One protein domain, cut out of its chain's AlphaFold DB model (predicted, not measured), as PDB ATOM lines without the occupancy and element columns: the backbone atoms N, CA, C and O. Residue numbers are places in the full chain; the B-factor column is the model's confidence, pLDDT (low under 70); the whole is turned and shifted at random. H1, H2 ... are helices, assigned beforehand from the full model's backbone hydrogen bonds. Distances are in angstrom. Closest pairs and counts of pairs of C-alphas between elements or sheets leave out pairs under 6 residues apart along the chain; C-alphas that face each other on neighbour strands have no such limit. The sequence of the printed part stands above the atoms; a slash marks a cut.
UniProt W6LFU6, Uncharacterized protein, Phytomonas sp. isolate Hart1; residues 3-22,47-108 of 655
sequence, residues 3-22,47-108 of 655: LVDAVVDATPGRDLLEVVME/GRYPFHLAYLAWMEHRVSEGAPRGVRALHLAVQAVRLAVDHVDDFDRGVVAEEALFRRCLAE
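This is residues 3 to 22 and 47 to 108 of the 655 residues of an uncharacterized protein of Phytomonas sp. isolate Hart1 (UniProt W6LFU6). Three long helices, H3, H4 and H5, stand side by side in a flat row, each running the opposite way to the one before it, with H4 in the middle. A small, loose hairpin of two short helices, H1 and H2, lies off one face of the row, at the end of the row where H5 is, and is apart from the three long helices, though H1 only just from H5. The printed part has 82 residues with five named helices, in the order H1, H2, H3, H4, H5, and no named strand; the class is all helix. The whole is only just loose, close to compact, with a radius of gyration of the C-alphas of 14.5 A and spans of 42 by 34 by 21 A.

The longest helix by residues is H3, residues 50 to 66, which measures 24.0 A from its first C-alpha at (24.263, 49.193, -43.063) to its last. H4, residues 73 to 86, is 19.7 A long. H5, residues 91 to 106, is 22.4 A long and ends with C-alpha 106 at (1.687, 42.237, -20.815). The two short helices come first in the printed part: H1 is residues 3 to 8, beginning with C-alpha 3 at (12.708, 49.843, -17.950), and H2 is residues 16 to 22.

H3 and H4 touch and form a helical hairpin, opposite ways at a shallow tilt of 10 degrees; their closest C-alphas, those of Val 63 and His 75, are 6.5 A apart. H4 and H5 touch and form the next helical hairpin, opposite ways at a shallow tilt of 9 degrees, with the closest C-alphas, those of Ala 84 and Gly 94, 5.1 A apart. H3 and H5 are apart. H1 and H2 only just touch, with 3 pairs of C-alphas within 8 A, the closest being those of Val 7 and Val 20 at 6.7 A. They form a helical hairpin too, opposite ways at a steep tilt of 41 degrees. H1 is only just apart from H5, the closest C-alphas being 8.5 A from each other. H2 is apart from H3, H4 and H5. In H1, H2, H3, H4 and H5 every O i to N i+4 pair is within hydrogen-bond range.

The two C-alphas farthest apart, those of Gly 13 and Pro 50, are 42.4 A from each other. Residues 23 to 46 are not printed, and C-alphas 22 and 47 are 31.2 A apart across this cut, in the link from H2 to H3. Of the links that are printed whole, H4 to H5 is tight, and H1 to H2 and H3 to H4 are short. The mean pLDDT of the printed part is 70.9; it is under 70 in residues 3 to 22, 47 to 52, 66 to 68 and 88 to 89.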
ATOM      1  N   LEU A   3      13.356  50.943 -18.677       50.25
ATOM      2  CA  LEU A   3      12.708  49.843 -17.950       50.25
ATOM      3  C   LEU A   3      13.707  48.770 -17.488       50.25
ATOM      4  O   LEU A   3      13.653  48.330 -16.344       50.25
ATOM      5  N   VAL A   4      14.653  48.384 -18.352       46.41
ATOM      6  CA  VAL A   4      15.719  47.425 -18.008       46.41
ATOM      7  C   VAL A   4      16.617  48.001 -16.918       46.41
ATOM      8  O   VAL A   4      16.892  47.321 -15.936       46.41
ATOM      9  N   ASP A   5      17.000  49.273 -17.043       49.69
ATOM     10  CA  ASP A   5      17.837  49.955 -16.054       49.69
ATOM     11  C   ASP A   5      17.109  50.078 -14.700       49.69
ATOM     12  O   ASP A   5      17.714  49.855 -13.657       49.69
ATOM     13  N   ALA A   6      15.795  50.346 -14.694       52.97
ATOM     14  CA  ALA A   6      14.989  50.410 -13.470       52.97
ATOM     15  C   ALA A   6      14.798  49.046 -12.779       52.97
ATOM     16  O   ALA A   6      14.726  48.986 -11.554       52.97
ATOM     17  N   VAL A   7      14.729  47.955 -13.549       49.34
ATOM     18  CA  VAL A   7      14.671  46.583 -13.018       49.34
ATOM     19  C   VAL A   7      16.034  46.145 -12.469       49.34
ATOM     20  O   VAL A   7      16.088  45.477 -11.441       49.34
ATOM     21  N   VAL A   8      17.131  46.542 -13.119       48.88
ATOM     22  CA  VAL A   8      18.508  46.254 -12.676       48.88
ATOM     23  C   VAL A   8      18.893  47.075 -11.436       48.88
ATOM     24  O   VAL A   8      19.554  46.544 -10.548       48.88
ATOM     25  N   ASP A   9      18.442  48.330 -11.342       45.16
ATOM     26  CA  ASP A   9      18.664  49.229 -10.195       45.16
ATOM     27  C   ASP A   9      17.742  48.910  -8.989       45.16
ATOM     28  O   ASP A   9      17.837  49.560  -7.940       45.16
ATOM     29  N   ALA A  10      16.825  47.939  -9.109       51.03
ATOM     30  CA  ALA A  10      15.901  47.568  -8.040       51.03
ATOM     31  C   ALA A  10      16.622  46.910  -6.850       51.03
ATOM     32  O   ALA A  10      17.623  46.208  -6.994       51.03
ATOM     33  N   THR A  11      16.102  47.140  -5.641       43.03
ATOM     34  CA  THR A  11      16.717  46.670  -4.392       43.03
ATOM     35  C   THR A  11      16.859  45.140  -4.397       43.03
ATOM     36  O   THR A  11      15.857  44.452  -4.622       43.03
ATOM     37  N   PRO A  12      18.053  44.584  -4.112       40.88
ATOM     38  CA  PRO A  12      18.227  43.142  -3.973       40.88
ATOM     39  C   PRO A  12      17.240  42.576  -2.941       40.88
ATOM     40  O   PRO A  12      17.160  43.090  -1.826       40.88
ATOM     41  N   GLY A  13      16.489  41.535  -3.311       44.03
ATOM     42  CA  GLY A  13      15.535  40.855  -2.423       44.03
ATOM     43  C   GLY A  13      14.055  41.212  -2.615       44.03
ATOM     44  O   GLY A  13      13.219  40.644  -1.918       44.03
ATOM     45  N   ARG A  14      13.696  42.104  -3.551       43.59
ATOM     46  CA  ARG A  14      12.296  42.268  -3.990       43.59
ATOM     47  C   ARG A  14      11.936  41.257  -5.080       43.59
ATOM     48  O   ARG A  14      12.787  40.877  -5.881       43.59
ATOM     49  N   ASP A  15      10.661  40.874  -5.138       52.75
ATOM     50  CA  ASP A  15      10.113  40.084  -6.238       52.75
ATOM     51  C   ASP A  15      10.267  40.862  -7.555       52.75
ATOM     52  O   ASP A  15       9.676  41.927  -7.753       52.75
ATOM     53  N   LEU A  16      11.093  40.330  -8.457       50.59
ATOM     54  CA  LEU A  16      11.369  40.914  -9.769       50.59
ATOM     55  C   LEU A  16      10.091  41.130 -10.584       50.59
ATOM     56  O   LEU A  16       9.993  42.114 -11.315       50.59
ATOM     57  N   LEU A  17       9.104  40.245 -10.455       50.66
ATOM     58  CA  LEU A  17       7.835  40.366 -11.150       50.66
ATOM     59  C   LEU A  17       6.976  41.476 -10.544       50.66
ATOM     60  O   LEU A  17       6.379  42.234 -11.299       50.66
ATOM     61  N   GLU A  18       6.942  41.636  -9.220       56.12
ATOM     62  CA  GLU A  18       6.263  42.782  -8.596       56.12
ATOM     63  C   GLU A  18       6.898  44.104  -9.018       56.12
ATOM     64  O   GLU A  18       6.181  45.036  -9.364       56.12
ATOM     65  N   VAL A  19       8.231  44.175  -9.067       57.19
ATOM     66  CA  VAL A  19       8.957  45.362  -9.541       57.19
ATOM     67  C   VAL A  19       8.613  45.663 -11.000       57.19
ATOM     68  O   VAL A  19       8.277  46.797 -11.333       57.19
ATOM     69  N   VAL A  20       8.634  44.655 -11.874       56.03
ATOM     70  CA  VAL A  20       8.267  44.810 -13.292       56.03
ATOM     71  C   VAL A  20       6.802  45.236 -13.447       56.03
ATOM     72  O   VAL A  20       6.503  46.100 -14.271       56.03
ATOM     73  N   MET A  21       5.887  44.680 -12.648       57.41
ATOM     74  CA  MET A  21       4.464  45.031 -12.675       57.41
ATOM     75  C   MET A  21       4.203  46.432 -12.101       57.41
ATOM     76  O   MET A  21       3.400  47.171 -12.663       57.41
ATOM     77  N   GLU A  22       4.905  46.840 -11.039       60.44
ATOM     78  CA  GLU A  22       4.863  48.199 -10.483       60.44
ATOM     79  C   GLU A  22       5.385  49.232 -11.484       60.44
ATOM     80  O   GLU A  22       4.748  50.268 -11.677       60.44
ATOM     81  N   GLY A  47      21.474  54.011 -35.922       49.19
ATOM     82  CA  GLY A  47      20.455  53.679 -36.918       49.19
ATOM     83  C   GLY A  47      20.763  53.950 -38.387       49.19
ATOM     84  O   GLY A  47      19.910  53.665 -39.220       49.19
ATOM     85  N   ARG A  48      21.945  54.466 -38.758       55.19
ATOM     86  CA  ARG A  48      22.244  54.772 -40.178       55.19
ATOM     87  C   ARG A  48      23.361  53.949 -40.811       55.19
ATOM     88  O   ARG A  48      23.656  54.154 -41.987       55.19
ATOM     89  N   TYR A  49      23.971  53.012 -40.084       61.72
ATOM     90  CA  TYR A  49      24.992  52.145 -40.675       61.72
ATOM     91  C   TYR A  49      24.379  50.848 -41.220       61.72
ATOM     92  O   TYR A  49      23.654  50.169 -40.487       61.72
ATOM     93  N   PRO A  50      24.734  50.439 -42.454       66.00
ATOM     94  CA  PRO A  50      24.263  49.193 -43.063       66.00
ATOM     95  C   PRO A  50      24.443  47.957 -42.175       66.00
ATOM     96  O   PRO A  50      23.606  47.060 -42.187       66.00
ATOM     97  N   PHE A  51      25.498  47.929 -41.353       68.19
ATOM     98  CA  PHE A  51      25.758  46.837 -40.416       68.19
ATOM     99  C   PHE A  51      24.658  46.667 -39.354       68.19
ATOM    100  O   PHE A  51      24.227  45.545 -39.105       68.19
ATOM    101  N   HIS A  52      24.179  47.753 -38.738       67.69
ATOM    102  CA  HIS A  52      23.154  47.671 -37.689       67.69
ATOM    103  C   HIS A  52      21.797  47.255 -38.260       67.69
ATOM    104  O   HIS A  52      21.112  46.423 -37.669       67.69
ATOM    105  N   LEU A  53      21.454  47.755 -39.451       71.56
ATOM    106  CA  LEU A  53      20.257  47.332 -40.178       71.56
ATOM    107  C   LEU A  53      20.335  45.852 -40.576       71.56
ATOM    108  O   LEU A  53      19.368  45.119 -40.389       71.56
ATOM    109  N   ALA A  54      21.494  45.389 -41.056       71.38
ATOM    110  CA  ALA A  54      21.719  43.979 -41.367       71.38
ATOM    111  C   ALA A  54      21.635  43.089 -40.116       71.38
ATOM    112  O   ALA A  54      21.068  41.999 -40.173       71.38
ATOM    113  N   TYR A  55      22.152  43.555 -38.976       72.31
ATOM    114  CA  TYR A  55      22.063  42.834 -37.709       72.31
ATOM    115  C   TYR A  55      20.621  42.742 -37.192       72.31
ATOM    116  O   TYR A  55      20.189  41.661 -36.804       72.31
ATOM    117  N   LEU A  56      19.848  43.833 -37.245       75.94
ATOM    118  CA  LEU A  56      18.427  43.820 -36.879       75.94
ATOM    119  C   LEU A  56      17.614  42.910 -37.805       75.94
ATOM    120  O   LEU A  56      16.847  42.092 -37.313       75.94
ATOM    121  N   ALA A  57      17.836  42.976 -39.121       76.19
ATOM    122  CA  ALA A  57      17.192  42.074 -40.076       76.19
ATOM    123  C   ALA A  57      17.546  40.602 -39.797       76.19
ATOM    124  O   ALA A  57      16.686  39.723 -39.858       76.19
ATOM    125  N   TRP A  58      18.801  40.326 -39.430       79.06
ATOM    126  CA  TRP A  58      19.221  39.000 -38.988       79.06
ATOM    127  C   TRP A  58      18.519  38.572 -37.689       79.06
ATOM    128  O   TRP A  58      18.048  37.438 -37.611       79.06
ATOM    129  N   MET A  59      18.391  39.453 -36.690       73.62
ATOM    130  CA  MET A  59      17.646  39.166 -35.454       73.62
ATOM    131  C   MET A  59      16.166  38.890 -35.734       73.62
ATOM    132  O   MET A  59      15.624  37.915 -35.219       73.62
ATOM    133  N   GLU A  60      15.518  39.708 -36.567       79.69
ATOM    134  CA  GLU A  60      14.124  39.527 -36.987       79.69
ATOM    135  C   GLU A  60      13.933  38.176 -37.680       79.69
ATOM    136  O   GLU A  60      13.029  37.422 -37.318       79.69
ATOM    137  N   HIS A  61      14.831  37.821 -38.605       75.44
ATOM    138  CA  HIS A  61      14.829  36.514 -39.258       75.44
ATOM    139  C   HIS A  61      14.974  35.377 -38.238       75.44
ATOM    140  O   HIS A  61      14.158  34.457 -38.217       75.44
ATOM    141  N   ARG A  62      15.956  35.461 -37.333       74.56
ATOM    142  CA  ARG A  62      16.179  34.456 -36.278       74.56
ATOM    143  C   ARG A  62      14.968  34.283 -35.367       74.56
ATOM    144  O   ARG A  62      14.615  33.152 -35.042       74.56
ATOM    145  N   VAL A  63      14.327  35.378 -34.961       75.31
ATOM    146  CA  VAL A  63      13.105  35.330 -34.151       75.31
ATOM    147  C   VAL A  63      11.951  34.738 -34.957       75.31
ATOM    148  O   VAL A  63      11.234  33.904 -34.422       75.31
ATOM    149  N   SER A  64      11.810  35.073 -36.239       73.56
ATOM    150  CA  SER A  64      10.760  34.494 -37.088       73.56
ATOM    151  C   SER A  64      10.911  32.980 -37.295       73.56
ATOM    152  O   SER A  64       9.910  32.269 -37.377       73.56
ATOM    153  N   GLU A  65      12.150  32.472 -37.322       71.25
ATOM    154  CA  GLU A  65      12.443  31.039 -37.435       71.25
ATOM    155  C   GLU A  65      12.320  30.293 -36.099       71.25
ATOM    156  O   GLU A  65      11.876  29.144 -36.075       71.25
ATOM    157  N   GLY A  66      12.749  30.914 -34.995       64.38
ATOM    158  CA  GLY A  66      12.903  30.248 -33.698       64.38
ATOM    159  C   GLY A  66      11.777  30.496 -32.696       64.38
ATOM    160  O   GLY A  66      11.584  29.689 -31.786       64.38
ATOM    161  N   ALA A  67      11.030  31.597 -32.821       68.12
ATOM    162  CA  ALA A  67       9.980  31.920 -31.865       68.12
ATOM    163  C   ALA A  67       8.789  30.962 -32.009       68.12
ATOM    164  O   ALA A  67       8.374  30.630 -33.125       68.12
ATOM    165  N   PRO A  68       8.170  30.552 -30.891       69.56
ATOM    166  CA  PRO A  68       6.989  29.715 -30.962       69.56
ATOM    167  C   PRO A  68       5.851  30.414 -31.704       69.56
ATOM    168  O   PRO A  68       5.581  31.603 -31.507       69.56
ATOM    169  N   ARG A  69       5.124  29.646 -32.521       70.56
ATOM    170  CA  ARG A  69       3.930  30.147 -33.208       70.56
ATOM    171  C   ARG A  69       2.930  30.683 -32.181       70.56
ATOM    172  O   ARG A  69       2.582  29.999 -31.224       70.56
ATOM    173  N   GLY A  70       2.468  31.913 -32.396       71.00
ATOM    174  CA  GLY A  70       1.522  32.587 -31.501       71.00
ATOM    175  C   GLY A  70       2.153  33.300 -30.299       71.00
ATOM    176  O   GLY A  70       1.417  33.929 -29.547       71.00
ATOM    177  N   VAL A  71       3.481  33.264 -30.129       79.19
ATOM    178  CA  VAL A  71       4.189  34.028 -29.088       79.19
ATOM    179  C   VAL A  71       4.839  35.261 -29.710       79.19
ATOM    180  O   VAL A  71       5.811  35.167 -30.462       79.19
ATOM    181  N   ARG A  72       4.311  36.448 -29.393       85.12
ATOM    182  CA  ARG A  72       4.815  37.708 -29.962       85.12
ATOM    183  C   ARG A  72       5.861  38.401 -29.104       85.12
ATOM    184  O   ARG A  72       6.534  39.273 -29.629       85.12
ATOM    185  N   ALA A  73       6.059  38.001 -27.847       84.25
ATOM    186  CA  ALA A  73       6.987  38.667 -26.926       84.25
ATOM    187  C   ALA A  73       8.387  38.912 -27.527       84.25
ATOM    188  O   ALA A  73       8.883  40.033 -27.479       84.25
ATOM    189  N   LEU A  74       8.988  37.902 -28.171       82.00
ATOM    190  CA  LEU A  74      10.297  38.041 -28.830       82.00
ATOM    191  C   LEU A  74      10.256  39.000 -30.029       82.00
ATOM    192  O   LEU A  74      11.164  39.808 -30.205       82.00
ATOM    193  N   HIS A  75       9.187  38.948 -30.826       85.69
ATOM    194  CA  HIS A  75       8.989  39.856 -31.956       85.69
ATOM    195  C   HIS A  75       8.821  41.307 -31.480       85.69
ATOM    196  O   HIS A  75       9.430  42.213 -32.039       85.69
ATOM    197  N   LEU A  76       8.041  41.522 -30.415       87.94
ATOM    198  CA  LEU A  76       7.827  42.833 -29.801       87.94
ATOM    199  C   LEU A  76       9.119  43.380 -29.179       87.94
ATOM    200  O   LEU A  76       9.377  44.572 -29.289       87.94
ATOM    201  N   ALA A  77       9.954  42.523 -28.583       85.12
ATOM    202  CA  ALA A  77      11.252  42.924 -28.045       85.12
ATOM    203  C   ALA A  77      12.209  43.402 -29.151       85.12
ATOM    204  O   ALA A  77      12.798  44.474 -29.031       85.12
ATOM    205  N   VAL A  78      12.321  42.661 -30.262       84.94
ATOM    206  CA  VAL A  78      13.128  43.101 -31.417       84.94
ATOM    207  C   VAL A  78      12.563  44.388 -32.020       84.94
ATOM    208  O   VAL A  78      13.325  45.297 -32.347       84.94
ATOM    209  N   GLN A  79      11.236  44.513 -32.095       86.81
ATOM    210  CA  GLN A  79      10.580  45.734 -32.553       86.81
ATOM    211  C   GLN A  79      10.890  46.935 -31.645       86.81
ATOM    212  O   GLN A  79      11.139  48.022 -32.158       86.81
ATOM    213  N   ALA A  80      10.920  46.757 -30.322       86.38
ATOM    214  CA  ALA A  80      11.280  47.818 -29.383       86.38
ATOM    215  C   ALA A  80      12.728  48.291 -29.595       86.38
ATOM    216  O   ALA A  80      12.974  49.491 -29.700       86.38
ATOM    217  N   VAL A  81      13.669  47.353 -29.763       82.56
ATOM    218  CA  VAL A  81      15.071  47.674 -30.091       82.56
ATOM    219  C   VAL A  81      15.160  48.430 -31.416       82.56
ATOM    220  O   VAL A  81      15.872  49.425 -31.511       82.56
ATOM    221  N   ARG A  82      14.412  47.999 -32.437       81.75
ATOM    222  CA  ARG A  82      14.376  48.674 -33.738       81.75
ATOM    223  C   ARG A  82      13.843  50.101 -33.631       81.75
ATOM    224  O   ARG A  82      14.467  51.006 -34.165       81.75
ATOM    225  N   LEU A  83      12.758  50.323 -32.891       81.31
ATOM    226  CA  LEU A  83      12.209  51.666 -32.675       81.31
ATOM    227  C   LEU A  83      13.192  52.578 -31.936       81.31
ATOM    228  O   LEU A  83      13.302  53.751 -32.280       81.31
ATOM    229  N   ALA A  84      13.953  52.042 -30.978       76.50
ATOM    230  CA  ALA A  84      15.019  52.793 -30.320       76.50
ATOM    231  C   ALA A  84      16.149  53.189 -31.293       76.50
ATOM    232  O   ALA A  84      16.738  54.256 -31.150       76.50
ATOM    233  N   VAL A  85      16.437  52.351 -32.295       74.00
ATOM    234  CA  VAL A  85      17.436  52.611 -33.346       74.00
ATOM    235  C   VAL A  85      16.915  53.580 -34.420       74.00
ATOM    236  O   VAL A  85      17.676  54.408 -34.922       74.00
ATOM    237  N   ASP A  86      15.626  53.523 -34.753       74.75
ATOM    238  CA  ASP A  86      14.990  54.412 -35.733       74.75
ATOM    239  C   ASP A  86      14.733  55.821 -35.155       74.75
ATOM    240  O   ASP A  86      14.738  56.810 -35.891       74.75
ATOM    241  N   HIS A  87      14.553  55.932 -33.834       71.50
ATOM    242  CA  HIS A  87      14.314  57.184 -33.106       71.50
ATOM    243  C   HIS A  87      15.518  57.632 -32.259       71.50
ATOM    244  O   HIS A  87      15.340  58.223 -31.200       71.50
ATOM    245  N   VAL A  88      16.753  57.385 -32.716       67.94
ATOM    246  CA  VAL A  88      17.976  57.745 -31.955       67.94
ATOM    247  C   VAL A  88      18.052  59.237 -31.608       67.94
ATOM    248  O   VAL A  88      18.611  59.591 -30.573       67.94
ATOM    249  N   ASP A  89      17.465  60.100 -32.440       69.94
ATOM    250  CA  ASP A  89      17.462  61.552 -32.237       69.94
ATOM    251  C   ASP A  89      16.370  62.029 -31.245       69.94
ATOM    252  O   ASP A  89      16.350  63.202 -30.880       69.94
ATOM    253  N   ASP A  90      15.466  61.142 -30.804       78.12
ATOM    254  CA  ASP A  90      14.319  61.447 -29.933       78.12
ATOM    255  C   ASP A  90      14.082  60.306 -28.924       78.12
ATOM    256  O   ASP A  90      13.276  59.389 -29.123       78.12
ATOM    257  N   PHE A  91      14.843  60.359 -27.827       75.06
ATOM    258  CA  PHE A  91      14.822  59.342 -26.778       75.06
ATOM    259  C   PHE A  91      13.441  59.195 -26.124       75.06
ATOM    260  O   PHE A  91      12.987  58.068 -25.913       75.06
ATOM    261  N   ASP A  92      12.755  60.306 -25.842       77.81
ATOM    262  CA  ASP A  92      11.456  60.299 -25.161       77.81
ATOM    263  C   ASP A  92      10.394  59.590 -26.007       77.81
ATOM    264  O   ASP A  92       9.639  58.749 -25.506       77.81
ATOM    265  N   ARG A  93      10.388  59.833 -27.323       79.00
ATOM    266  CA  ARG A  93       9.526  59.100 -28.253       79.00
ATOM    267  C   ARG A  93       9.850  57.607 -28.296       79.00
ATOM    268  O   ARG A  93       8.927  56.793 -28.375       79.00
ATOM    269  N   GLY A  94      11.130  57.239 -28.230       78.38
ATOM    270  CA  GLY A  94      11.570  55.845 -28.140       78.38
ATOM    271  C   GLY A  94      11.030  55.137 -26.892       78.38
ATOM    272  O   GLY A  94      10.511  54.025 -26.997       78.38
ATOM    273  N   VAL A  95      11.069  55.804 -25.734       79.06
ATOM    274  CA  VAL A  95      10.536  55.276 -24.466       79.06
ATOM    275  C   VAL A  95       9.023  55.067 -24.537       79.06
ATOM    276  O   VAL A  95       8.541  53.995 -24.174       79.06
ATOM    277  N   VAL A  96       8.263  56.038 -25.057       83.75
ATOM    278  CA  VAL A  96       6.800  55.902 -25.222       83.75
ATOM    279  C   VAL A  96       6.452  54.728 -26.144       83.75
ATOM    280  O   VAL A  96       5.508  53.975 -25.888       83.75
ATOM    281  N   ALA A  97       7.223  54.541 -27.217       84.38
ATOM    282  CA  ALA A  97       7.015  53.446 -28.153       84.38
ATOM    283  C   ALA A  97       7.341  52.071 -27.534       84.38
ATOM    284  O   ALA A  97       6.569  51.124 -27.707       84.38
ATOM    285  N   GLU A  98       8.437  51.963 -26.777       84.12
ATOM    286  CA  GLU A  98       8.787  50.764 -26.003       84.12
ATOM    287  C   GLU A  98       7.694  50.424 -24.979       84.12
ATOM    288  O   GLU A  98       7.234  49.283 -24.918       84.12
ATOM    289  N   GLU A  99       7.221  51.416 -24.223       85.25
ATOM    290  CA  GLU A  99       6.182  51.241 -23.209       85.25
ATOM    291  C   GLU A  99       4.875  50.706 -23.818       85.25
ATOM    292  O   GLU A  99       4.241  49.800 -23.265       85.25
ATOM    293  N   ALA A 100       4.479  51.208 -24.992       88.25
ATOM    294  CA  ALA A 100       3.303  50.721 -25.707       88.25
ATOM    295  C   ALA A 100       3.442  49.243 -26.123       88.25
ATOM    296  O   ALA A 100       2.495  48.461 -25.972       88.25
ATOM    297  N   LEU A 101       4.620  48.835 -26.612       89.56
ATOM    298  CA  LEU A 101       4.905  47.436 -26.955       89.56
ATOM    299  C   LEU A 101       4.929  46.540 -25.713       89.56
ATOM    300  O   LEU A 101       4.387  45.431 -25.748       89.56
ATOM    301  N   PHE A 102       5.494  47.029 -24.611       87.31
ATOM    302  CA  PHE A 102       5.517  46.327 -23.334       87.31
ATOM    303  C   PHE A 102       4.101  46.084 -22.801       87.31
ATOM    304  O   PHE A 102       3.746  44.936 -22.531       87.31
ATOM    305  N   ARG A 103       3.246  47.117 -22.738       87.94
ATOM    306  CA  ARG A 103       1.837  46.974 -22.318       87.94
ATOM    307  C   ARG A 103       1.072  45.988 -23.197       87.94
ATOM    308  O   ARG A 103       0.292  45.183 -22.691       87.94
ATOM    309  N   ARG A 104       1.317  46.015 -24.511       89.81
ATOM    310  CA  ARG A 104       0.723  45.054 -25.449       89.81
ATOM    311  C   ARG A 104       1.151  43.623 -25.135       89.81
ATOM    312  O   ARG A 104       0.297  42.747 -25.153       89.81
ATOM    313  N   CYS A 105       2.436  43.398 -24.852       88.88
ATOM    314  CA  CYS A 105       2.965  42.094 -24.450       88.88
ATOM    315  C   CYS A 105       2.342  41.620 -23.127       88.88
ATOM    316  O   CYS A 105       1.905  40.476 -23.029       88.88
ATOM    317  N   LEU A 106       2.234  42.520 -22.144       87.19
ATOM    318  CA  LEU A 106       1.687  42.237 -20.815       87.19
ATOM    319  C   LEU A 106       0.240  41.720 -20.867       87.19
ATOM    320  O   LEU A 106      -0.147  40.873 -20.069       87.19
ATOM    321  N   ALA A 107      -0.552  42.210 -21.824       88.44
ATOM    322  CA  ALA A 107      -1.943  41.807 -22.019       88.44
ATOM    323  C   ALA A 107      -2.112  40.446 -22.731       88.44
ATOM    324  O   ALA A 107      -3.236  39.959 -22.873       88.44
ATOM    325  N   GLU A 108      -1.035  39.824 -23.223       89.44
ATOM    326  CA  GLU A 108      -1.122  38.545 -23.931       89.44
ATOM    327  C   GLU A 108      -1.215  37.354 -22.968       89.44
ATOM    328  O   GLU A 108      -0.489  37.266 -21.980       89.44
TER     329      GLU A 108